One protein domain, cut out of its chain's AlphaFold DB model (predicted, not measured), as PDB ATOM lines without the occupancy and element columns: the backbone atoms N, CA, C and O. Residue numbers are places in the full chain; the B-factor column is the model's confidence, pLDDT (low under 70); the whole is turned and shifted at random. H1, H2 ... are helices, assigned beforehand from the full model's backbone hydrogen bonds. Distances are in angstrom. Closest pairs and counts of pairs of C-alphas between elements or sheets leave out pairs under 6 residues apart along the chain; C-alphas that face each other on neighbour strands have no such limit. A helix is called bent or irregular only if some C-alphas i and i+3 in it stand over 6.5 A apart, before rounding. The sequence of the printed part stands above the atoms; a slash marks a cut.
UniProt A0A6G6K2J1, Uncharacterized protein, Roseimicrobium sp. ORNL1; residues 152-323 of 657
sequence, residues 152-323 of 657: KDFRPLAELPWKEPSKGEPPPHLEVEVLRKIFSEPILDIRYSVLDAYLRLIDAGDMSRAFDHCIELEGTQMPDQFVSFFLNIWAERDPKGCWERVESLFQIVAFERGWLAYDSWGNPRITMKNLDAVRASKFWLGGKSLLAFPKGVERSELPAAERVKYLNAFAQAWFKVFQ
ATOM      1  N   LYS A 152     336.350 340.533 166.382       82.94
ATOM      2  CA  LYS A 152     337.177 341.751 166.296       82.94
ATOM      3  C   LYS A 152     338.676 341.533 166.555       82.94
ATOM      4  O   LYS A 152     339.473 342.443 166.319       82.94
ATOM      5  N   ASP A 153     339.037 340.386 167.125       88.19
ATOM      6  CA  ASP A 153     340.423 340.054 167.444       88.19
ATOM      7  C   ASP A 153     341.153 339.490 166.220       88.19
ATOM      8  O   ASP A 153     342.378 339.445 166.229       88.19
ATOM      9  N   PHE A 154     340.426 339.113 165.160       88.31
ATOM     10  CA  PHE A 154     341.001 338.677 163.892       88.31
ATOM     11  C   PHE A 154     341.299 339.884 163.009       88.31
ATOM     12  O   PHE A 154     340.391 340.626 162.619       88.31
ATOM     13  N   ARG A 155     342.585 340.095 162.724       90.50
ATOM     14  CA  ARG A 155     343.089 341.257 161.993       90.50
ATOM     15  C   ARG A 155     344.027 340.813 160.870       90.50
ATOM     16  O   ARG A 155     344.976 340.079 161.145       90.50
ATOM     17  N   PRO A 156     343.803 341.283 159.633       91.75
ATOM     18  CA  PRO A 156     344.720 341.051 158.524       91.75
ATOM     19  C   PRO A 156     346.121 341.591 158.837       91.75
ATOM     20  O   PRO A 156     346.275 342.744 159.247       91.75
ATOM     21  N   LEU A 157     347.153 340.783 158.612       92.19
ATOM     22  CA  LEU A 157     348.545 341.202 158.733       92.19
ATOM     23  C   LEU A 157     348.939 342.098 157.553       92.19
ATOM     24  O   LEU A 157     348.756 341.747 156.386       92.19
ATOM     25  N   ALA A 158     349.538 343.244 157.877       90.38
ATOM     26  CA  ALA A 158     350.129 344.187 156.922       90.38
ATOM     27  C   ALA A 158     351.631 344.440 157.180       90.38
ATOM     28  O   ALA A 158     352.287 345.199 156.466       90.38
ATOM     29  N   GLU A 159     352.201 343.806 158.199       90.88
ATOM     30  CA  GLU A 159     353.623 343.868 158.529       90.88
ATOM     31  C   GLU A 159     354.034 342.628 159.322       90.88
ATOM     32  O   GLU A 159     353.183 341.913 159.862       90.88
ATOM     33  N   LEU A 160     355.342 342.364 159.384       91.44
ATOM     34  CA  LEU A 160     355.856 341.341 160.282       91.44
ATOM     35  C   LEU A 160     355.625 341.770 161.738       91.44
ATOM     36  O   LEU A 160     355.996 342.882 162.115       91.44
ATOM     37  N   PRO A 161     355.068 340.892 162.589       92.38
ATOM     38  CA  PRO A 161     354.849 341.215 163.992       92.38
ATOM     39  C   PRO A 161     356.128 341.231 164.843       92.38
ATOM     40  O   PRO A 161     356.031 341.506 166.039       92.38
ATOM     41  N   TRP A 162     357.298 340.965 164.253       93.31
ATOM     42  CA  TRP A 162     358.615 340.979 164.895       93.31
ATOM     43  C   TRP A 162     359.608 341.852 164.119       93.31
ATOM     44  O   TRP A 162     359.370 342.240 162.975       93.31
ATOM     45  N   LYS A 163     360.754 342.135 164.743       88.56
ATOM     46  CA  LYS A 163     361.908 342.760 164.084       88.56
ATOM     47  C   LYS A 163     362.936 341.694 163.740       88.56
ATOM     48  O   LYS A 163     363.195 340.816 164.561       88.56
ATOM     49  N   GLU A 164     363.523 341.773 162.551       83.62
ATOM     50  CA  GLU A 164     364.649 340.903 162.229       83.62
ATOM     51  C   GLU A 164     365.850 341.221 163.134       83.62
ATOM     52  O   GLU A 164     366.143 342.400 163.365       83.62
ATOM     53  N   PRO A 165     366.550 340.194 163.644       85.38
ATOM     54  CA  PRO A 165     367.805 340.380 164.349       85.38
ATOM     55  C   PRO A 165     368.850 340.958 163.393       85.38
ATOM     56  O   PRO A 165     368.929 340.581 162.217       85.38
ATOM     57  N   SER A 166     369.686 341.865 163.892       85.81
ATOM     58  CA  SER A 166     370.778 342.414 163.091       85.81
ATOM     59  C   SER A 166     371.755 341.299 162.710       85.81
ATOM     60  O   SER A 166     371.960 340.336 163.450       85.81
ATOM     61  N   LYS A 167     372.424 341.426 161.558       85.62
ATOM     62  CA  LYS A 167     373.399 340.422 161.107       85.62
ATOM     63  C   LYS A 167     374.472 340.170 162.178       85.62
ATOM     64  O   LYS A 167     375.286 341.047 162.454       85.62
ATOM     65  N   GLY A 168     374.511 338.946 162.706       84.88
ATOM     66  CA  GLY A 168     375.459 338.518 163.742       84.88
ATOM     67  C   GLY A 168     374.911 338.556 165.171       84.88
ATOM     68  O   GLY A 168     375.610 338.113 166.081       84.88
ATOM     69  N   GLU A 169     373.684 339.037 165.378       87.75
ATOM     70  CA  GLU A 169     372.965 338.856 166.639       87.75
ATOM     71  C   GLU A 169     372.489 337.399 166.780       87.75
ATOM     72  O   GLU A 169     372.241 336.724 165.774       87.75
ATOM     73  N   PRO A 170     372.394 336.881 168.019       85.88
ATOM     74  CA  PRO A 170     371.805 335.572 168.249       85.88
ATOM     75  C   PRO A 170     370.334 335.547 167.796       85.88
ATOM     76  O   PRO A 170     369.687 336.599 167.761       85.88
ATOM     77  N   PRO A 171     369.788 334.356 167.487       86.69
ATOM     78  CA  PRO A 171     368.356 334.187 167.275       86.69
ATOM     79  C   PRO A 171     367.555 334.819 168.423       86.69
ATOM     80  O   PRO A 171     367.936 334.652 169.587       86.69
ATOM     81  N   PRO A 172     366.462 335.545 168.135       91.38
ATOM     82  CA  PRO A 172     365.624 336.089 169.187       91.38
ATOM     83  C   PRO A 172     364.987 334.959 169.999       91.38
ATOM     84  O   PRO A 172     364.681 333.877 169.486       91.38
ATOM     85  N   HIS A 173     364.754 335.233 171.278       93.88
ATOM     86  CA  HIS A 173     363.919 334.371 172.100       93.88
ATOM     87  C   HIS A 173     362.460 334.439 171.654       93.88
ATOM     88  O   HIS A 173     362.019 335.422 171.060       93.88
ATOM     89  N   LEU A 174     361.693 333.405 171.993       95.62
ATOM     90  CA  LEU A 174     360.257 333.393 171.740       95.62
ATOM     91  C   LEU A 174     359.543 334.570 172.423       95.62
ATOM     92  O   LEU A 174     359.502 334.671 173.652       95.62
ATOM     93  N   GLU A 175     358.863 335.371 171.611       95.31
ATOM     94  CA  GLU A 175     357.892 336.380 172.025       95.31
ATOM     95  C   GLU A 175     356.456 335.867 171.808       95.31
ATOM     96  O   GLU A 175     356.028 335.615 170.677       95.31
ATOM     97  N   VAL A 176     355.686 335.717 172.890       94.94
ATOM     98  CA  VAL A 176     354.307 335.181 172.845       94.94
ATOM     99  C   VAL A 176     353.340 336.129 172.127       94.94
ATOM    100  O   VAL A 176     352.441 335.681 171.419       94.94
ATOM    101  N   GLU A 177     353.544 337.441 172.248       94.94
ATOM    102  CA  GLU A 177     352.713 338.439 171.560       94.94
ATOM    103  C   GLU A 177     352.863 338.378 170.035       94.94
ATOM    104  O   GLU A 177     351.903 338.640 169.308       94.94
ATOM    105  N   VAL A 178     354.032 337.965 169.537       96.44
ATOM    106  CA  VAL A 178     354.236 337.722 168.106       96.44
ATOM    107  C   VAL A 178     353.356 336.563 167.643       96.44
ATOM    108  O   VAL A 178     352.632 336.711 166.660       96.44
ATOM    109  N   LEU A 179     353.328 335.449 168.386       96.44
ATOM    110  CA  LEU A 179     352.431 334.328 168.086       96.44
ATOM    111  C   LEU A 179     350.962 334.761 168.114       96.44
ATOM    112  O   LEU A 179     350.220 334.445 167.187       96.44
ATOM    113  N   ARG A 180     350.540 335.537 169.120       95.31
ATOM    114  CA  ARG A 180     349.167 336.067 169.194       95.31
ATOM    115  C   ARG A 180     348.792 336.877 167.952       95.31
ATOM    116  O   ARG A 180     347.714 336.666 167.405       95.31
ATOM    117  N   LYS A 181     349.678 337.755 167.473       95.50
ATOM    118  CA  LYS A 181     349.456 338.520 166.235       95.50
ATOM    119  C   LYS A 181     349.396 337.616 165.003       95.50
ATOM    120  O   LYS A 181     348.512 337.799 164.175       95.50
ATOM    121  N   ILE A 182     350.268 336.613 164.895       95.19
ATOM    122  CA  ILE A 182     350.229 335.655 163.778       95.19
ATOM    123  C   ILE A 182     348.889 334.906 163.754       95.19
ATOM    124  O   ILE A 182     348.239 334.849 162.717       95.19
ATOM    125  N   PHE A 183     348.424 334.398 164.897       94.38
ATOM    126  CA  PHE A 183     347.148 333.675 165.004       94.38
ATOM    127  C   PHE A 183     345.902 334.571 164.902       94.38
ATOM    128  O   PHE A 183     344.790 334.049 164.802       94.38
ATOM    129  N   SER A 184     346.069 335.897 164.886       93.19
ATOM    130  CA  SER A 184     344.993 336.835 164.551       93.19
ATOM    131  C   SER A 184     344.745 336.952 163.045       93.19
ATOM    132  O   SER A 184     343.672 337.405 162.654       93.19
ATOM    133  N   GLU A 185     345.680 336.505 162.196       92.75
ATOM    134  CA  GLU A 185     345.491 336.492 160.743       92.75
ATOM    135  C   GLU A 185     344.360 335.519 160.370       92.75
ATOM    136  O   GLU A 185     344.466 334.322 160.683       92.75
ATOM    137  N   PRO A 186     343.285 335.995 159.714       88.25
ATOM    138  CA  PRO A 186     342.168 335.146 159.309       88.25
ATOM    139  C   PRO A 186     342.514 334.193 158.152       88.25
ATOM    140  O   PRO A 186     341.946 333.105 158.096       88.25
ATOM    141  N   ILE A 187     343.461 334.533 157.267       85.75
ATOM    142  CA  ILE A 187     343.839 333.665 156.141       85.75
ATOM    143  C   ILE A 187     344.911 332.658 156.572       85.75
ATOM    144  O   ILE A 187     346.071 333.019 156.785       85.75
ATOM    145  N   LEU A 188     344.549 331.370 156.632       85.00
ATOM    146  CA  LEU A 188     345.447 330.285 157.060       85.00
ATOM    147  C   LEU A 188     346.765 330.219 156.271       85.00
ATOM    148  O   LEU A 188     347.817 330.002 156.870       85.00
ATOM    149  N   ASP A 189     346.737 330.461 154.958       82.06
ATOM    150  CA  ASP A 189     347.944 330.435 154.122       82.06
ATOM    151  C   ASP A 189     348.943 331.536 154.502       82.06
ATOM    152  O   ASP A 189     350.151 331.288 154.566       82.06
ATOM    153  N   ILE A 190     348.450 332.745 154.801       86.12
ATOM    154  CA  ILE A 190     349.284 333.847 155.298       86.12
ATOM    155  C   ILE A 190     349.757 333.502 156.712       86.12
ATOM    156  O   ILE A 190     350.961 333.513 156.965       86.12
ATOM    157  N   ARG A 191     348.840 333.110 157.608       91.06
ATOM    158  CA  ARG A 191     349.140 332.733 158.997       91.06
ATOM    159  C   ARG A 191     350.274 331.718 159.081       91.06
ATOM    160  O   ARG A 191     351.265 331.977 159.757       91.06
ATOM    161  N   TYR A 192     350.146 330.570 158.417       89.75
ATOM    162  CA  TYR A 192     351.126 329.490 158.524       89.75
ATOM    163  C   TYR A 192     352.424 329.783 157.786       89.75
ATOM    164  O   TYR A 192     353.481 329.363 158.256       89.75
ATOM    165  N   SER A 193     352.395 330.573 156.713       87.88
ATOM    166  CA  SER A 193     353.638 331.018 156.076       87.88
ATOM    167  C   SER A 193     354.430 331.984 156.962       87.88
ATOM    168  O   SER A 193     355.652 331.886 157.060       87.88
ATOM    169  N   VAL A 194     353.741 332.911 157.635       90.81
ATOM    170  CA  VAL A 194     354.358 333.835 158.597       90.81
ATOM    171  C   VAL A 194     354.820 333.077 159.844       90.81
ATOM    172  O   VAL A 194     355.917 333.330 160.342       90.81
ATOM    173  N   LEU A 195     354.033 332.106 160.314       94.19
ATOM    174  CA  LEU A 195     354.413 331.243 161.431       94.19
ATOM    175  C   LEU A 195     355.667 330.424 161.118       94.19
ATOM    176  O   LEU A 195     356.549 330.357 161.963       94.19
ATOM    177  N   ASP A 196     355.782 329.840 159.922       93.06
ATOM    178  CA  ASP A 196     356.977 329.092 159.501       93.06
ATOM    179  C   ASP A 196     358.231 329.973 159.574       93.06
ATOM    180  O   ASP A 196     359.220 329.609 160.212       93.06
ATOM    181  N   ALA A 197     358.163 331.180 159.006       91.31
ATOM    182  CA  ALA A 197     359.270 332.131 159.058       91.31
ATOM    183  C   ALA A 197     359.657 332.497 160.498       91.31
ATOM    184  O   ALA A 197     360.839 332.467 160.841       91.31
ATOM    185  N   TYR A 198     358.675 332.764 161.361       95.00
ATOM    186  CA  TYR A 198     358.935 333.077 162.764       95.00
ATOM    187  C   TYR A 198     359.531 331.888 163.533       95.00
ATOM    188  O   TYR A 198     360.509 332.041 164.263       95.00
ATOM    189  N   LEU A 199     359.007 330.678 163.330       95.25
ATOM    190  CA  LEU A 199     359.523 329.463 163.965       95.25
ATOM    191  C   LEU A 199     360.932 329.103 163.495       95.25
ATOM    192  O   LEU A 199     361.672 328.466 164.238       95.25
ATOM    193  N   ARG A 200     361.328 329.498 162.283       93.69
ATOM    194  CA  ARG A 200     362.711 329.364 161.798       93.69
ATOM    195  C   ARG A 200     363.640 330.434 162.357       93.69
ATOM    196  O   ARG A 200     364.844 330.190 162.434       93.69
ATOM    197  N   LEU A 201     363.084 331.574 162.757       93.00
ATOM    198  CA  LEU A 201     363.823 332.700 163.305       93.00
ATOM    199  C   LEU A 201     364.206 332.505 164.776       93.00
ATOM    200  O   LEU A 201     365.349 332.774 165.130       93.00
ATOM    201  N   ILE A 202     363.272 332.060 165.622       95.81
ATOM    202  CA  ILE A 202     363.487 331.962 167.077       95.81
ATOM    203  C   ILE A 202     364.557 330.930 167.449       95.81
ATOM    204  O   ILE A 202     364.840 330.019 166.672       95.81
ATOM    205  N   ASP A 203     365.126 331.009 168.649       95.75
ATOM    206  CA  ASP A 203     366.048 329.982 169.152       95.75
ATOM    207  C   ASP A 203     365.428 328.564 169.101       95.75
ATOM    208  O   ASP A 203     364.253 328.363 169.414       95.75
ATOM    209  N   ALA A 204     366.204 327.557 168.686       96.00
ATOM    210  CA  ALA A 204     365.706 326.183 168.575       96.00
ATOM    211  C   ALA A 204     365.302 325.588 169.940       96.00
ATOM    212  O   ALA A 204     364.355 324.806 170.017       96.00
ATOM    213  N   GLY A 205     365.959 326.009 171.026       96.31
ATOM    214  CA  GLY A 205     365.608 325.650 172.399       96.31
ATOM    215  C   GLY A 205     364.255 326.207 172.851       96.31
ATOM    216  O   GLY A 205     363.650 325.666 173.776       96.31
ATOM    217  N   ASP A 206     363.727 327.228 172.168       97.56
ATOM    218  CA  ASP A 206     362.399 327.784 172.429       97.56
ATOM    219  C   ASP A 206     361.261 327.041 171.703       97.56
ATOM    220  O   ASP A 206     360.089 327.266 172.019       97.56
ATOM    221  N   MET A 207     361.564 326.115 170.783       97.94
ATOM    222  CA  MET A 207     360.555 325.427 169.958       97.94
ATOM    223  C   MET A 207     359.535 324.637 170.783       97.94
ATOM    224  O   MET A 207     358.356 324.611 170.442       97.94
ATOM    225  N   SER A 208     359.955 324.044 171.903       97.56
ATOM    226  CA  SER A 208     359.055 323.316 172.806       97.56
ATOM    227  C   SER A 208     358.011 324.239 173.441       97.56
ATOM    228  O   SER A 208     356.824 323.923 173.460       97.56
ATOM    229  N   ARG A 209     358.439 325.426 173.888       97.69
ATOM    230  CA  ARG A 209     357.554 326.451 174.455       97.69
ATOM    231  C   ARG A 209     356.664 327.081 173.379       97.69
ATOM    232  O   ARG A 209     355.492 327.346 173.629       97.69
ATOM    233  N   ALA A 210     357.205 327.297 172.181       97.94
ATOM    234  CA  ALA A 210     356.447 327.794 171.038       97.94
ATOM    235  C   ALA A 210     355.351 326.805 170.618       97.94
ATOM    236  O   ALA A 210     354.226 327.228 170.366       97.94
ATOM    237  N   PHE A 211     355.645 325.500 170.613       97.69
ATOM    238  CA  PHE A 211     354.664 324.449 170.344       97.69
ATOM    239  C   PHE A 211     353.474 324.549 171.302       97.69
ATOM    240  O   PHE A 211     352.335 324.623 170.848       97.69
ATOM    241  N   ASP A 212     353.734 324.623 172.611       96.12
ATOM    242  CA  ASP A 212     352.677 324.690 173.625       96.12
ATOM    243  C   ASP A 212     351.791 325.935 173.452       96.12
ATOM    244  O   ASP A 212     350.565 325.825 173.460       96.12
ATOM    245  N   HIS A 213     352.387 327.107 173.207       95.94
ATOM    246  CA  HIS A 213     351.618 328.330 172.957       95.94
ATOM    247  C   HIS A 213     350.823 328.283 171.651       95.94
ATOM    248  O   HIS A 213     349.674 328.718 171.622       95.94
ATOM    249  N   CYS A 214     351.393 327.759 170.568       96.06
ATOM    250  CA  CYS A 214     350.675 327.656 169.303       96.06
ATOM    251  C   CYS A 214     349.505 326.664 169.379       96.06
ATOM    252  O   CYS A 214     348.454 326.943 168.813       96.06
ATOM    253  N   ILE A 215     349.647 325.553 170.113       94.25
ATOM    254  CA  ILE A 215     348.538 324.622 170.376       94.25
ATOM    255  C   ILE A 215     347.388 325.337 171.091       94.25
ATOM    256  O   ILE A 215     346.228 325.174 170.717       94.25
ATOM    257  N   GLU A 216     347.697 326.158 172.100       91.88
ATOM    258  CA  GLU A 216     346.681 326.948 172.800       91.88
ATOM    259  C   GLU A 216     345.995 327.958 171.868       91.88
ATOM    260  O   GLU A 216     344.779 328.131 171.945       91.88
ATOM    261  N   LEU A 217     346.750 328.606 170.976       93.25
ATOM    262  CA  LEU A 217     346.227 329.620 170.056       93.25
ATOM    263  C   LEU A 217     345.421 329.035 168.888       93.25
ATOM    264  O   LEU A 217     344.474 329.687 168.448       93.25
ATOM    265  N   GLU A 218     345.754 327.828 168.418       91.38
ATOM    266  CA  GLU A 218     345.029 327.141 167.339       91.38
ATOM    267  C   GLU A 218     343.566 326.891 167.726       91.38
ATOM    268  O   GLU A 218     342.662 327.058 166.908       91.38
ATOM    269  N   GLY A 219     343.317 326.578 169.001       88.25
ATOM    270  CA  GLY A 219     341.965 326.522 169.555       88.25
ATOM    271  C   GLY A 219     341.157 325.292 169.137       88.25
ATOM    272  O   GLY A 219     339.934 325.346 169.188       88.25
ATOM    273  N   THR A 220     341.811 324.195 168.746       90.94
ATOM    274  CA  THR A 220     341.190 322.885 168.473       90.94
ATOM    275  C   THR A 220     341.692 321.824 169.455       90.94
ATOM    276  O   THR A 220     342.834 321.876 169.917       90.94
ATOM    277  N   GLN A 221     340.849 320.837 169.759       92.19
ATOM    278  CA  GLN A 221     341.238 319.648 170.522       92.19
ATOM    279  C   GLN A 221     341.862 318.549 169.643       92.19
ATOM    280  O   GLN A 221     342.415 317.594 170.187       92.19
ATOM    281  N   MET A 222     341.838 318.714 168.314       91.44
ATOM    282  CA  MET A 222     342.432 317.812 167.317       91.44
ATOM    283  C   MET A 222     343.392 318.544 166.359       91.44
ATOM    284  O   MET A 222     343.138 318.613 165.154       91.44
ATOM    285  N   PRO A 223     344.526 319.093 166.841       93.56
ATOM    286  CA  PRO A 223     345.423 319.927 166.037       93.56
ATOM    287  C   PRO A 223     346.314 319.114 165.079       93.56
ATOM    288  O   PRO A 223     347.494 319.412 164.928       93.56
ATOM    289  N   ASP A 224     345.789 318.084 164.412       91.25
ATOM    290  CA  ASP A 224     346.574 317.148 163.597       91.25
ATOM    291  C   ASP A 224     347.362 317.841 162.480       91.25
ATOM    292  O   ASP A 224     348.554 317.578 162.292       91.25
ATOM    293  N   GLN A 225     346.709 318.748 161.749       88.50
ATOM    294  CA  GLN A 225     347.340 319.507 160.667       88.50
ATOM    295  C   GLN A 225     348.430 320.438 161.210       88.50
ATOM    296  O   GLN A 225     349.553 320.441 160.700       88.50
ATOM    297  N   PHE A 226     348.120 321.167 162.284       92.81
ATOM    298  CA  PHE A 226     349.045 322.085 162.939       92.81
ATOM    299  C   PHE A 226     350.276 321.357 163.508       92.81
ATOM    300  O   PHE A 226     351.411 321.766 163.262       92.81
ATOM    301  N   VAL A 227     350.079 320.243 164.219       95.12
ATOM    302  CA  VAL A 227     351.174 319.429 164.765       95.12
ATOM    303  C   VAL A 227     352.056 318.905 163.641       95.12
ATOM    304  O   VAL A 227     353.278 318.994 163.735       95.12
ATOM    305  N   SER A 228     351.462 318.419 162.549       93.31
ATOM    306  CA  SER A 228     352.226 317.970 161.385       93.31
ATOM    307  C   SER A 228     353.082 319.100 160.794       93.31
ATOM    308  O   SER A 228     354.281 318.926 160.569       93.31
ATOM    309  N   PHE A 229     352.501 320.289 160.613       93.25
ATOM    310  CA  PHE A 229     353.222 321.486 160.173       93.25
ATOM    311  C   PHE A 229     354.405 321.821 161.100       93.25
ATOM    312  O   PHE A 229     355.543 321.953 160.639       93.25
ATOM    313  N   PHE A 230     354.162 321.889 162.410       96.12
ATOM    314  CA  PHE A 230     355.157 322.315 163.389       96.12
ATOM    315  C   PHE A 230     356.301 321.305 163.539       96.12
ATOM    316  O   PHE A 230     357.472 321.688 163.543       96.12
ATOM    317  N   LEU A 231     355.983 320.008 163.636       96.31
ATOM    318  CA  LEU A 231     356.981 318.948 163.805       96.31
ATOM    319  C   LEU A 231     357.946 318.876 162.623       96.31
ATOM    320  O   LEU A 231     359.124 318.597 162.828       96.31
ATOM    321  N   ASN A 232     357.472 319.151 161.406       93.75
ATOM    322  CA  ASN A 232     358.327 319.196 160.225       93.75
ATOM    323  C   ASN A 232     359.419 320.276 160.359       93.75
ATOM    324  O   ASN A 232     360.583 320.003 160.082       93.75
ATOM    325  N   ILE A 233     359.058 321.476 160.828       95.12
ATOM    326  CA  ILE A 233     359.997 322.593 161.025       95.12
ATOM    327  C   ILE A 233     360.919 322.314 162.213       95.12
ATOM    328  O   ILE A 233     362.135 322.472 162.119       95.12
ATOM    329  N   TRP A 234     360.359 321.869 163.339       97.62
ATOM    330  CA  TRP A 234     361.140 321.605 164.542       97.62
ATOM    331  C   TRP A 234     362.150 320.480 164.324       97.62
ATOM    332  O   TRP A 234     363.325 320.656 164.630       97.62
ATOM    333  N   ALA A 235     361.741 319.360 163.727       97.75
ATOM    334  CA  ALA A 235     362.650 318.250 163.470       97.75
ATOM    335  C   ALA A 235     363.742 318.593 162.447       97.75
ATOM    336  O   ALA A 235     364.783 317.956 162.461       97.75
ATOM    337  N   GLU A 236     363.546 319.582 161.573       96.88
ATOM    338  CA  GLU A 236     364.606 320.080 160.689       96.88
ATOM    339  C   GLU A 236     365.690 320.838 161.474       96.88
ATOM    340  O   GLU A 236     366.880 320.652 161.217       96.88
ATOM    341  N   ARG A 237     365.286 321.656 162.456       96.62
ATOM    342  CA  ARG A 237     366.177 322.548 163.223       96.62
ATOM    343  C   ARG A 237     366.825 321.878 164.434       96.62
ATOM    344  O   ARG A 237     368.005 322.081 164.698       96.62
ATOM    345  N   ASP A 238     366.048 321.097 165.174       98.00
ATOM    346  CA  ASP A 238     366.470 320.363 166.365       98.00
ATOM    347  C   ASP A 238     365.778 318.986 166.413       98.00
ATOM    348  O   ASP A 238     364.800 318.785 167.144       98.00
ATOM    349  N   PRO A 239     366.284 318.003 165.639       98.25
ATOM    350  CA  PRO A 239     365.796 316.625 165.666       98.25
ATOM    351  C   PRO A 239     365.713 316.019 167.068       98.25
ATOM    352  O   PRO A 239     364.825 315.209 167.328       98.25
ATOM    353  N   LYS A 240     366.639 316.382 167.967       97.88
ATOM    354  CA  LYS A 240     366.727 315.794 169.303       97.88
ATOM    355  C   LYS A 240     365.598 316.299 170.195       97.88
ATOM    356  O   LYS A 240     364.838 315.477 170.702       97.88
ATOM    357  N   GLY A 241     365.473 317.616 170.368       97.62
ATOM    358  CA  GLY A 241     364.402 318.191 171.185       97.62
ATOM    359  C   GLY A 241     363.020 317.886 170.605       97.62
ATOM    360  O   GLY A 241     362.086 317.583 171.348       97.62
ATOM    361  N   CYS A 242     362.898 317.854 169.274       98.44
ATOM    362  CA  CYS A 242     361.660 317.444 168.616       98.44
ATOM    363  C   CYS A 242     361.315 315.975 168.906       98.44
ATOM    364  O   CYS A 242     360.162 315.662 169.195       98.44
ATOM    365  N   TRP A 243     362.300 315.069 168.891       98.25
ATOM    366  CA  TRP A 243     362.081 313.658 169.222       98.25
ATOM    367  C   TRP A 243     361.570 313.469 170.655       98.25
ATOM    368  O   TRP A 243     360.580 312.767 170.850       98.25
ATOM    369  N   GLU A 244     362.175 314.153 171.632       97.44
ATOM    370  CA  GLU A 244     361.731 314.123 173.036       97.44
ATOM    371  C   GLU A 244     360.250 314.524 173.158       97.44
ATOM    372  O   GLU A 244     359.477 313.895 173.887       97.44
ATOM    373  N   ARG A 245     359.812 315.522 172.376       97.69
ATOM    374  CA  ARG A 245     358.394 315.885 172.299       97.69
ATOM    375  C   ARG A 245     357.563 314.808 171.601       97.69
ATOM    376  O   ARG A 245     356.521 314.430 172.132       97.69
ATOM    377  N   VAL A 246     357.985 314.304 170.444       97.88
ATOM    378  CA  VAL A 246     357.248 313.287 169.670       97.88
ATOM    379  C   VAL A 246     357.002 312.015 170.482       97.88
ATOM    380  O   VAL A 246     355.906 311.461 170.413       97.88
ATOM    381  N   GLU A 247     357.955 311.583 171.310       96.50
ATOM    382  CA  GLU A 247     357.766 310.446 172.221       96.50
ATOM    383  C   GLU A 247     356.586 310.656 173.179       96.50
ATOM    384  O   GLU A 247     355.790 309.736 173.394       96.50
ATOM    385  N   SER A 248     356.427 311.874 173.707       95.69
ATOM    386  CA  SER A 248     355.262 312.231 174.523       95.69
ATOM    387  C   SER A 248     353.972 312.290 173.695       95.69
ATOM    388  O   SER A 248     352.928 311.831 174.157       95.69
ATOM    389  N   LEU A 249     354.041 312.762 172.443       97.06
ATOM    390  CA  LEU A 249     352.873 312.872 171.565       97.06
ATOM    391  C   LEU A 249     352.297 311.504 171.171       97.06
ATOM    392  O   LEU A 249     351.083 311.366 171.057       97.06
ATOM    393  N   PHE A 250     353.128 310.463 171.050       96.44
ATOM    394  CA  PHE A 250     352.650 309.088 170.856       96.44
ATOM    395  C   PHE A 250     351.696 308.619 171.966       96.44
ATOM    396  O   PHE A 250     350.820 307.794 171.706       96.44
ATOM    397  N   GLN A 251     351.853 309.124 173.196       95.62
ATOM    398  CA  GLN A 251     351.002 308.739 174.326       95.62
ATOM    399  C   GLN A 251     349.598 309.338 174.223       95.62
ATOM    400  O   GLN A 251     348.643 308.739 174.704       95.62
ATOM    401  N   ILE A 252     349.455 310.489 173.566       95.06
ATOM    402  CA  ILE A 252     348.170 311.188 173.434       95.06
ATOM    403  C   ILE A 252     347.480 310.904 172.094       95.06
ATOM    404  O   ILE A 252     346.495 311.559 171.753       95.06
ATOM    405  N   VAL A 253     347.988 309.927 171.331       93.38
ATOM    406  CA  VAL A 253     347.297 309.438 170.141       93.38
ATOM    407  C   VAL A 253     346.008 308.757 170.576       93.38
ATOM    408  O   VAL A 253     346.005 307.756 171.305       93.38
ATOM    409  N   ALA A 254     344.910 309.312 170.099       88.94
ATOM    410  CA  ALA A 254     343.578 308.831 170.361       88.94
ATOM    411  C   ALA A 254     342.682 309.185 169.189       88.94
ATOM    412  O   ALA A 254     342.986 310.050 168.371       88.94
ATOM    413  N   PHE A 255     341.552 308.509 169.143       85.12
ATOM    414  CA  PHE A 255     340.488 308.823 168.221       85.12
ATOM    415  C   PHE A 255     340.901 308.722 166.734       85.12
ATOM    416  O   PHE A 255     340.600 309.606 165.939       85.12
ATOM    417  N   GLU A 256     341.629 307.663 166.336       81.94
ATOM    418  CA  GLU A 256     342.316 307.571 165.022       81.94
ATOM    419  C   GLU A 256     341.399 307.719 163.787       81.94
ATOM    420  O   GLU A 256     341.893 307.937 162.681       81.94
ATOM    421  N   ARG A 257     340.080 307.581 163.956       80.00
ATOM    422  CA  ARG A 257     339.078 307.756 162.892       80.00
ATOM    423  C   ARG A 257     338.254 309.046 163.030       80.00
ATOM    424  O   ARG A 257     337.279 309.209 162.309       80.00
ATOM    425  N   GLY A 258     338.655 309.956 163.915       85.44
ATOM    426  CA  GLY A 258     337.874 311.131 164.300       85.44
ATOM    427  C   GLY A 258     336.864 310.802 165.397       85.44
ATOM    428  O   GLY A 258     336.431 309.659 165.525       85.44
ATOM    429  N   TRP A 259     336.490 311.802 166.198       88.75
ATOM    430  CA  TRP A 259     335.558 311.640 167.324       88.75
ATOM    431  C   TRP A 259     334.133 311.248 166.891       88.75
ATOM    432  O   TRP A 259     333.388 310.702 167.698       88.75
ATOM    433  N   LEU A 260     333.781 311.481 165.623       87.25
ATOM    434  CA  LEU A 260     332.526 311.030 165.022       87.25
ATOM    435  C   LEU A 260     332.523 309.527 164.738       87.25
ATOM    436  O   LEU A 260     331.496 308.895 164.830       87.25
ATOM    437  N   ALA A 261     333.657 308.885 164.453       74.00
ATOM    438  CA  ALA A 261     333.652 307.487 164.000       74.00
ATOM    439  C   ALA A 261     333.330 306.439 165.091       74.00
ATOM    440  O   ALA A 261     333.509 305.238 164.861       74.00
ATOM    441  N   TYR A 262     332.904 306.882 166.275       66.00
ATOM    442  CA  TYR A 262     332.585 306.043 167.433       66.00
ATOM    443  C   TYR A 262     331.114 305.661 167.535       66.00
ATOM    444  O   TYR A 262     330.768 304.841 168.391       66.00
ATOM    445  N   ASP A 263     330.290 306.209 166.647       54.16
ATOM    446  CA  ASP A 263     328.897 305.836 166.458       54.16
ATOM    447  C   ASP A 263     328.690 304.749 165.419       54.16
ATOM    448  O   ASP A 263     327.701 304.042 165.556       54.16
ATOM    449  N   SER A 264     329.599 304.570 164.442       58.72
ATOM    450  CA  SER A 264     329.389 303.553 163.413       58.72
ATOM    451  C   SER A 264     329.103 302.237 164.127       58.72
ATOM    452  O   SER A 264     329.986 301.667 164.770       58.72
ATOM    453  N   TRP A 265     327.847 301.779 164.084       54.38
ATOM    454  CA  TRP A 265     327.355 300.738 164.996       54.38
ATOM    455  C   TRP A 265     328.094 299.399 164.798       54.38
ATOM    456  O   TRP A 265     327.975 298.474 165.599       54.38
ATOM    457  N   GLY A 266     328.912 299.306 163.740       54.84
ATOM    458  CA  GLY A 266     329.865 298.232 163.460       54.84
ATOM    459  C   GLY A 266     331.313 298.416 163.963       54.84
ATOM    460  O   GLY A 266     332.089 297.473 163.834       54.84
ATOM    461  N   ASN A 267     331.721 299.563 164.524       58.84
ATOM    462  CA  ASN A 267     333.043 299.790 165.138       58.84
ATOM    463  C   ASN A 267     332.915 300.395 166.553       58.84
ATOM    464  O   ASN A 267     333.204 301.572 166.754       58.84
ATOM    465  N   PRO A 268     332.567 299.597 167.575       54.00
ATOM    466  CA  PRO A 268     332.207 300.116 168.901       54.00
ATOM    467  C   PRO A 268     333.372 300.703 169.725       54.00
ATOM    468  O   PRO A 268     333.153 301.187 170.839       54.00
ATOM    469  N   ARG A 269     334.613 300.656 169.219       67.44
ATOM    470  CA  ARG A 269     335.816 300.880 170.029       67.44
ATOM    471  C   ARG A 269     336.382 302.272 169.840       67.44
ATOM    472  O   ARG A 269     337.019 302.541 168.821       67.44
ATOM    473  N   ILE A 270     336.249 303.106 170.871       74.44
ATOM    474  CA  ILE A 270     337.172 304.225 171.063       74.44
ATOM    475  C   ILE A 270     338.598 303.645 171.105       74.44
ATOM    476  O   ILE A 270     338.856 302.606 171.709       74.44
ATOM    477  N   THR A 271     339.534 304.244 170.373       76.31
ATOM    478  CA  THR A 271     340.923 303.773 170.342       76.31
ATOM    479  C   THR A 271     341.819 304.823 170.961       76.31
ATOM    480  O   THR A 271     341.806 305.988 170.571       76.31
ATOM    481  N   MET A 272     342.600 304.406 171.953       85.19
ATOM    482  CA  MET A 272     343.552 305.258 172.655       85.19
ATOM    483  C   MET A 272     344.784 304.441 172.983       85.19
ATOM    484  O   MET A 272     344.688 303.246 173.256       85.19
ATOM    485  N   LYS A 273     345.948 305.083 172.959       85.06
ATOM    486  CA  LYS A 273     347.205 304.395 173.271       85.06
ATOM    487  C   LYS A 273     347.531 304.445 174.757       85.06
ATOM    488  O   LYS A 273     348.018 303.461 175.302       85.06
ATOM    489  N   ASN A 274     347.244 305.570 175.408       92.88
ATOM    490  CA  ASN A 274     347.439 305.757 176.839       92.88
ATOM    491  C   ASN A 274     346.328 306.662 177.396       92.88
ATOM    492  O   ASN A 274     346.311 307.870 177.159       92.88
ATOM    493  N   LEU A 275     345.380 306.059 178.119       91.38
ATOM    494  CA  LEU A 275     344.206 306.752 178.651       91.38
ATOM    495  C   LEU A 275     344.584 307.881 179.619       91.38
ATOM    496  O   LEU A 275     344.037 308.978 179.522       91.38
ATOM    497  N   ASP A 276     345.537 307.630 180.517       94.62
ATOM    498  CA  ASP A 276     345.961 308.612 181.517       94.62
ATOM    499  C   ASP A 276     346.640 309.814 180.856       94.62
ATOM    500  O   ASP A 276     346.358 310.961 181.207       94.62
ATOM    501  N   ALA A 277     347.478 309.571 179.842       94.44
ATOM    502  CA  ALA A 277     348.116 310.642 179.081       94.44
ATOM    503  C   ALA A 277     347.090 311.499 178.328       94.44
ATOM    504  O   ALA A 277     347.182 312.725 178.352       94.44
ATOM    505  N   VAL A 278     346.088 310.882 177.695       93.69
ATOM    506  CA  VAL A 278     345.035 311.633 176.996       93.69
ATOM    507  C   VAL A 278     344.188 312.445 177.975       93.69
ATOM    508  O   VAL A 278     343.899 313.608 177.705       93.69
ATOM    509  N   ARG A 279     343.847 311.886 179.141       93.81
ATOM    510  CA  ARG A 279     343.118 312.615 180.192       93.81
ATOM    511  C   ARG A 279     343.904 313.797 180.752       93.81
ATOM    512  O   ARG A 279     343.303 314.816 181.088       93.81
ATOM    513  N   ALA A 280     345.227 313.680 180.833       92.62
ATOM    514  CA  ALA A 280     346.107 314.762 181.267       92.62
ATOM    515  C   ALA A 280     346.360 315.820 180.172       92.62
ATOM    516  O   ALA A 280     346.665 316.971 180.482       92.62
ATOM    517  N   SER A 281     346.242 315.452 178.895       92.88
ATOM    518  CA  SER A 281     346.533 316.330 177.755       92.88
ATOM    519  C   SER A 281     345.383 317.273 177.438       92.88
ATOM    520  O   SER A 281     344.231 316.873 177.541       92.88
ATOM    521  N   LYS A 282     345.660 318.500 176.977       89.56
ATOM    522  CA  LYS A 282     344.637 319.475 176.530       89.56
ATOM    523  C   LYS A 282     343.984 319.116 175.184       89.56
ATOM    524  O   LYS A 282     342.880 319.577 174.913       89.56
ATOM    525  N   PHE A 283     344.653 318.290 174.387       94.25
ATOM    526  CA  PHE A 283     344.278 317.895 173.028       94.25
ATOM    527  C   PHE A 283     344.658 316.428 172.776       94.25
ATOM    528  O   PHE A 283     345.367 315.814 173.580       94.25
ATOM    529  N   TRP A 284     344.230 315.873 171.652       93.06
ATOM    530  CA  TRP A 284     344.624 314.544 171.187       93.06
ATOM    531  C   TRP A 284     344.935 314.564 169.693       93.06
ATOM    532  O   TRP A 284     344.700 315.558 169.011       93.06
ATOM    533  N   LEU A 285     345.519 313.472 169.196       92.94
ATOM    534  CA  LEU A 285     346.018 313.395 167.826       92.94
ATOM    535  C   LEU A 285     345.642 312.085 167.144       92.94
ATOM    536  O   LEU A 285     345.729 311.013 167.747       92.94
ATOM    537  N   GLY A 286     345.356 312.159 165.849       91.06
ATOM    538  CA  GLY A 286     345.454 311.018 164.954       91.06
ATOM    539  C   GLY A 286     346.921 310.689 164.666       91.06
ATOM    540  O   GLY A 286     347.752 311.572 164.465       91.06
ATOM    541  N   GLY A 287     347.268 309.400 164.581       90.12
ATOM    542  CA  GLY A 287     348.666 308.971 164.412       90.12
ATOM    543  C   GLY A 287     349.377 309.558 163.184       90.12
ATOM    544  O   GLY A 287     350.588 309.778 163.213       90.12
ATOM    545  N   LYS A 288     348.630 309.872 162.114       90.38
ATOM    546  CA  LYS A 288     349.179 310.448 160.876       90.38
ATOM    547  C   LYS A 288     349.856 311.812 161.083       90.38
ATOM    548  O   LYS A 288     350.780 312.115 160.328       90.38
ATOM    549  N   SER A 289     349.468 312.607 162.085       91.06
ATOM    550  CA  SER A 289     350.087 313.921 162.339       91.06
ATOM    551  C   SER A 289     351.578 313.811 162.683       91.06
ATOM    552  O   SER A 289     352.374 314.667 162.287       91.06
ATOM    553  N   LEU A 290     351.993 312.699 163.302       94.94
ATOM    554  CA  LEU A 290     353.378 312.440 163.711       94.94
ATOM    555  C   LEU A 290     354.319 312.101 162.542       94.94
ATOM    556  O   LEU A 290     355.538 312.194 162.688       94.94
ATOM    557  N   LEU A 291     353.790 311.755 161.359       93.75
ATOM    558  CA  LEU A 291     354.588 311.405 160.170       93.75
ATOM    559  C   LEU A 291     355.378 312.588 159.580       93.75
ATOM    560  O   LEU A 291     356.184 312.401 158.669       93.75
ATOM    561  N   ALA A 292     355.177 313.803 160.089       92.50
ATOM    562  CA  ALA A 292     355.992 314.963 159.740       92.50
ATOM    563  C   ALA A 292     357.386 314.957 160.379       92.50
ATOM    564  O   ALA A 292     358.322 315.484 159.781       92.50
ATOM    565  N   PHE A 293     357.549 314.330 161.548       96.25
ATOM    566  CA  PHE A 293     358.848 314.218 162.212       96.25
ATOM    567  C   PHE A 293     359.943 313.639 161.296       96.25
ATOM    568  O   PHE A 293     360.950 314.321 161.092       96.25
ATOM    569  N   PRO A 294     359.780 312.446 160.680       95.62
ATOM    570  CA  PRO A 294     360.827 311.880 159.830       95.62
ATOM    571  C   PRO A 294     361.175 312.774 158.630       95.62
ATOM    572  O   PRO A 294     362.345 312.856 158.268       95.62
ATOM    573  N   LYS A 295     360.202 313.507 158.065       92.31
ATOM    574  CA  LYS A 295     360.448 314.456 156.966       92.31
ATOM    575  C   LYS A 295     361.359 315.608 157.392       92.31
ATOM    576  O   LYS A 295     362.270 315.965 156.650       92.31
ATOM    577  N   GLY A 296     361.129 316.168 158.579       94.75
ATOM    578  CA  GLY A 296     361.995 317.208 159.134       94.75
ATOM    579  C   GLY A 296     363.396 316.672 159.430       94.75
ATOM    580  O   GLY A 296     364.382 317.271 159.007       94.75
ATOM    581  N   VAL A 297     363.505 315.481 160.037       96.88
ATOM    582  CA  VAL A 297     364.809 314.840 160.296       96.88
ATOM    583  C   VAL A 297     365.603 314.645 159.007       96.88
ATOM    584  O   VAL A 297     366.795 314.941 158.987       96.88
ATOM    585  N   GLU A 298     364.979 314.174 157.927       95.00
ATOM    586  CA  GLU A 298     365.644 313.995 156.627       95.00
ATOM    587  C   GLU A 298     366.232 315.299 156.071       95.00
ATOM    588  O   GLU A 298     367.291 315.264 155.443       95.00
ATOM    589  N   ARG A 299     365.576 316.436 156.334       95.25
ATOM    590  CA  ARG A 299     366.013 317.777 155.915       95.25
ATOM    591  C   ARG A 299     367.034 318.412 156.858       95.25
ATOM    592  O   ARG A 299     367.679 319.377 156.464       95.25
ATOM    593  N   SER A 300     367.191 317.883 158.071       97.06
ATOM    594  CA  SER A 300     368.135 318.418 159.052       97.06
ATOM    595  C   SER A 300     369.592 318.324 158.586       97.06
ATOM    596  O   SER A 300     369.995 317.393 157.874       97.06
ATOM    597  N   GLU A 301     370.415 319.251 159.076       97.06
ATOM    598  CA  GLU A 301     371.855 319.318 158.794       97.06
ATOM    599  C   GLU A 301     372.680 318.244 159.529       97.06
ATOM    600  O   GLU A 301     373.900 318.176 159.369       97.06
ATOM    601  N   LEU A 302     372.038 317.370 160.314       96.88
ATOM    602  CA  LEU A 302     372.733 316.316 161.049       96.88
ATOM    603  C   LEU A 302     373.532 315.383 160.121       96.88
ATOM    604  O   LEU A 302     373.138 315.127 158.978       96.88
ATOM    605  N   PRO A 303     374.620 314.763 160.607       98.00
ATOM    606  CA  PRO A 303     375.269 313.675 159.889       98.00
ATOM    607  C   PRO A 303     374.280 312.546 159.563       98.00
ATOM    608  O   PRO A 303     373.399 312.215 160.357       98.00
ATOM    609  N   ALA A 304     374.454 311.890 158.411       97.38
ATOM    610  CA  ALA A 304     373.532 310.846 157.949       97.38
ATOM    611  C   ALA A 304     373.308 309.725 158.984       97.38
ATOM    612  O   ALA A 304     372.182 309.268 159.161       97.38
ATOM    613  N   ALA A 305     374.361 309.321 159.703       97.50
ATOM    614  CA  ALA A 305     374.271 308.309 160.755       97.50
ATOM    615  C   ALA A 305     373.375 308.746 161.930       97.50
ATOM    616  O   ALA A 305     372.642 307.928 162.486       97.50
ATOM    617  N   GLU A 306     373.393 310.032 162.286       97.75
ATOM    618  CA  GLU A 306     372.539 310.572 163.345       97.75
ATOM    619  C   GLU A 306     371.087 310.701 162.886       97.75
ATOM    620  O   GLU A 306     370.187 310.320 163.632       97.75
ATOM    621  N   ARG A 307     370.837 311.118 161.637       97.62
ATOM    622  CA  ARG A 307     369.480 311.082 161.063       97.62
ATOM    623  C   ARG A 307     368.888 309.674 161.117       97.62
ATOM    624  O   ARG A 307     367.780 309.492 161.613       97.62
ATOM    625  N   VAL A 308     369.650 308.662 160.689       97.44
ATOM    626  CA  VAL A 308     369.225 307.249 160.732       97.44
ATOM    627  C   VAL A 308     368.886 306.802 162.155       97.44
ATOM    628  O   VAL A 308     367.916 306.070 162.346       97.44
ATOM    629  N   LYS A 309     369.632 307.257 163.171       98.06
ATOM    630  CA  LYS A 309     369.322 306.967 164.578       98.06
ATOM    631  C   LYS A 309     367.917 307.452 164.958       98.06
ATOM    632  O   LYS A 309     367.152 306.663 165.509       98.06
ATOM    633  N   TYR A 310     367.566 308.702 164.649       98.00
ATOM    634  CA  TYR A 310     366.244 309.256 164.972       98.00
ATOM    635  C   TYR A 310     365.122 308.628 164.138       98.00
ATOM    636  O   TYR A 310     364.066 308.312 164.679       98.00
ATOM    637  N   LEU A 311     365.357 308.368 162.849       97.00
ATOM    638  CA  LEU A 311     364.386 307.682 161.988       97.00
ATOM    639  C   LEU A 311     364.086 306.259 162.485       97.00
ATOM    640  O   LEU A 311     362.928 305.847 162.516       97.00
ATOM    641  N   ASN A 312     365.108 305.526 162.936       97.06
ATOM    642  CA  ASN A 312     364.927 304.204 163.533       97.06
ATOM    643  C   ASN A 312     364.170 304.273 164.863       97.06
ATOM    644  O   ASN A 312     363.294 303.443 165.097       97.06
ATOM    645  N   ALA A 313     364.481 305.251 165.721       97.75
ATOM    646  CA  ALA A 313     363.763 305.453 166.977       97.75
ATOM    647  C   ALA A 313     362.272 305.740 166.725       97.75
ATOM    648  O   ALA A 313     361.409 305.087 167.315       97.75
ATOM    649  N   PHE A 314     361.968 306.617 165.762       97.50
ATOM    650  CA  PHE A 314     360.600 306.893 165.327       97.50
ATOM    651  C   PHE A 314     359.900 305.643 164.795       97.50
ATOM    652  O   PHE A 314     358.801 305.326 165.242       97.50
ATOM    653  N   ALA A 315     360.531 304.897 163.884       96.44
ATOM    654  CA  ALA A 315     359.946 303.682 163.322       96.44
ATOM    655  C   ALA A 315     359.660 302.619 164.399       96.44
ATOM    656  O   ALA A 315     358.627 301.953 164.349       96.44
ATOM    657  N   GLN A 316     360.538 302.483 165.397       96.69
ATOM    658  CA  GLN A 316     360.330 301.578 166.530       96.69
ATOM    659  C   GLN A 316     359.158 302.018 167.410       96.69
ATOM    660  O   GLN A 316     358.314 301.186 167.748       96.69
ATOM    661  N   ALA A 317     359.071 303.307 167.758       96.06
ATOM    662  CA  ALA A 317     357.942 303.842 168.519       96.06
ATOM    663  C   ALA A 317     356.624 303.696 167.744       96.06
ATOM    664  O   ALA A 317     355.631 303.228 168.300       96.06
ATOM    665  N   TRP A 318     356.640 303.989 166.443       95.12
ATOM    666  CA  TRP A 318     355.502 303.801 165.552       95.12
ATOM    667  C   TRP A 318     355.037 302.348 165.534       95.12
ATOM    668  O   TRP A 318     353.872 302.071 165.811       95.12
ATOM    669  N   PHE A 319     355.941 301.405 165.264       93.75
ATOM    670  CA  PHE A 319     355.594 299.988 165.204       93.75
ATOM    671  C   PHE A 319     355.076 299.480 166.554       93.75
ATOM    672  O   PHE A 319     354.099 298.736 166.598       93.75
ATOM    673  N   LYS A 320     355.665 299.938 167.668       93.12
ATOM    674  CA  LYS A 320     355.187 299.628 169.021       93.12
ATOM    675  C   LYS A 320     353.728 300.057 169.222       93.12
ATOM    676  O   LYS A 320     352.963 299.314 169.831       93.12
ATOM    677  N   VAL A 321     353.345 301.223 168.706       89.12
ATOM    678  CA  VAL A 321     352.030 301.841 168.936       89.12
ATOM    679  C   VAL A 321     350.960 301.400 167.924       89.12
ATOM    680  O   VAL A 321     349.798 301.204 168.292       89.12
ATOM    681  N   PHE A 322     351.329 301.233 166.654       87.81
ATOM    682  CA  PHE A 322     350.392 300.991 165.548       87.81
ATOM    683  C   PHE A 322     350.499 299.595 164.929       87.81
ATOM    684  O   PHE A 322     349.633 299.221 164.142       87.81
ATOM    685  N   GLN A 323     351.529 298.813 165.281       90.00
ATOM    686  CA  GLN A 323     351.749 297.445 164.785       90.00
ATOM    687  C   GLN A 323     351.783 297.348 163.247       90.00
ATOM    688  O   GLN A 323     351.456 296.323 162.649       90.00
TER     689      GLN A 323
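This is residues 152 to 323 of the 657 residues of an uncharacterized protein of Roseimicrobium sp. ORNL1 (UniProt A0A6G6K2J1). The longest helix, H9, makes one edge of a flat slab of helices, an up-and-down bundle of H9, H8, H5, H4 and H3 in which each runs against the one before it in the chain; H4 is at its core. The hairpin of H1 and H2 packs on the bundle's other side, on H3 and H4, while H7 crosses the end of H5, and little H6 leads into a loop whose residues 263 to 268 stick out. The printed part has 172 residues, with nine named helices, H1 to H9 in order along the chain, and no named strand; the class is all helix. It is compact, with a radius of gyration of the C-alphas of 17.5 A, and spans 58 by 49 by 25 A.

H9 is residues 304 to 322, 26.3 A long, from C-alpha 304 at (373.532, 310.846, 157.949) to C-alpha 322 at (350.392, 300.991, 165.548). H8 is residues 287 to 299, 21.2 A, and H5 is residues 239 to 252, 20.0 A. H4 is residues 224 to 237, 20.3 A, and H3 is residues 204 to 218, 20.7 A. H3 and H8 are irregular, but only just: C-alphas 205 and 208 are 7.0 A apart, C-alphas 289 and 292 6.54 A. H2 is residues 188 to 201, 19.6 A. H1 is residues 176 to 184, beginning at C-alpha 176 (354.307, 335.181, 172.845). H6 is residues 259 to 262, neither bent nor irregular, but only just: C-alphas 259 and 262 are 6.3 A apart. H7 is residues 275 to 280.

H9 and H8 form a hairpin at a shallow tilt of 7 degrees; their closest C-alphas, Leu 311 and Pro 294, are 5.9 A apart. H5, the hub, touches five helices, among them H9, the same way at a shallow tilt of 1 degrees, closest at the C-alphas of Trp 243 and Tyr 310, 7.4 A. H4 and H8 touch with 34 pairs of C-alphas within 8 A, Glu 236 and Gly 296 closest at 4.2 A. H3 and H4 form a hairpin, closest at the C-alphas of Ala 204 and Arg 237, 6.5 A. H1 touches H3 at a steep tilt of 42 degrees, closest at the C-alphas of Phe 183 and Leu 217, 6.5 A. H2 touches H4 with residues 196 to 200 alone, closest at the C-alphas of Asp 196 and Ile 233, 7.3 A. H7 touches H5 at a steep tilt of 67 degrees, closest at the C-alphas of Val 278 and Ile 252, 4.8 A. H6 touches no helix. Every O i to N i+4 pair is within hydrogen-bond range in H1, H2, H7 and H9; in H3 it is 9 of 11, H4 9 of 10, H5 7 of 10 and H8 4 of 9, with 8 of 10 O i to N i+3 pairs in H8, and H6 is too short for such a pair.

The two C-alphas farthest apart, Gly 168 and Trp 265, are 61.2 A apart. The printed part has no cut. The link from H6 to H7, 12 residues, is long, and residues 152 to 175 hold no named element. Residues 262 to 269 have pLDDT under 70; the mean of the printed part is 91.2.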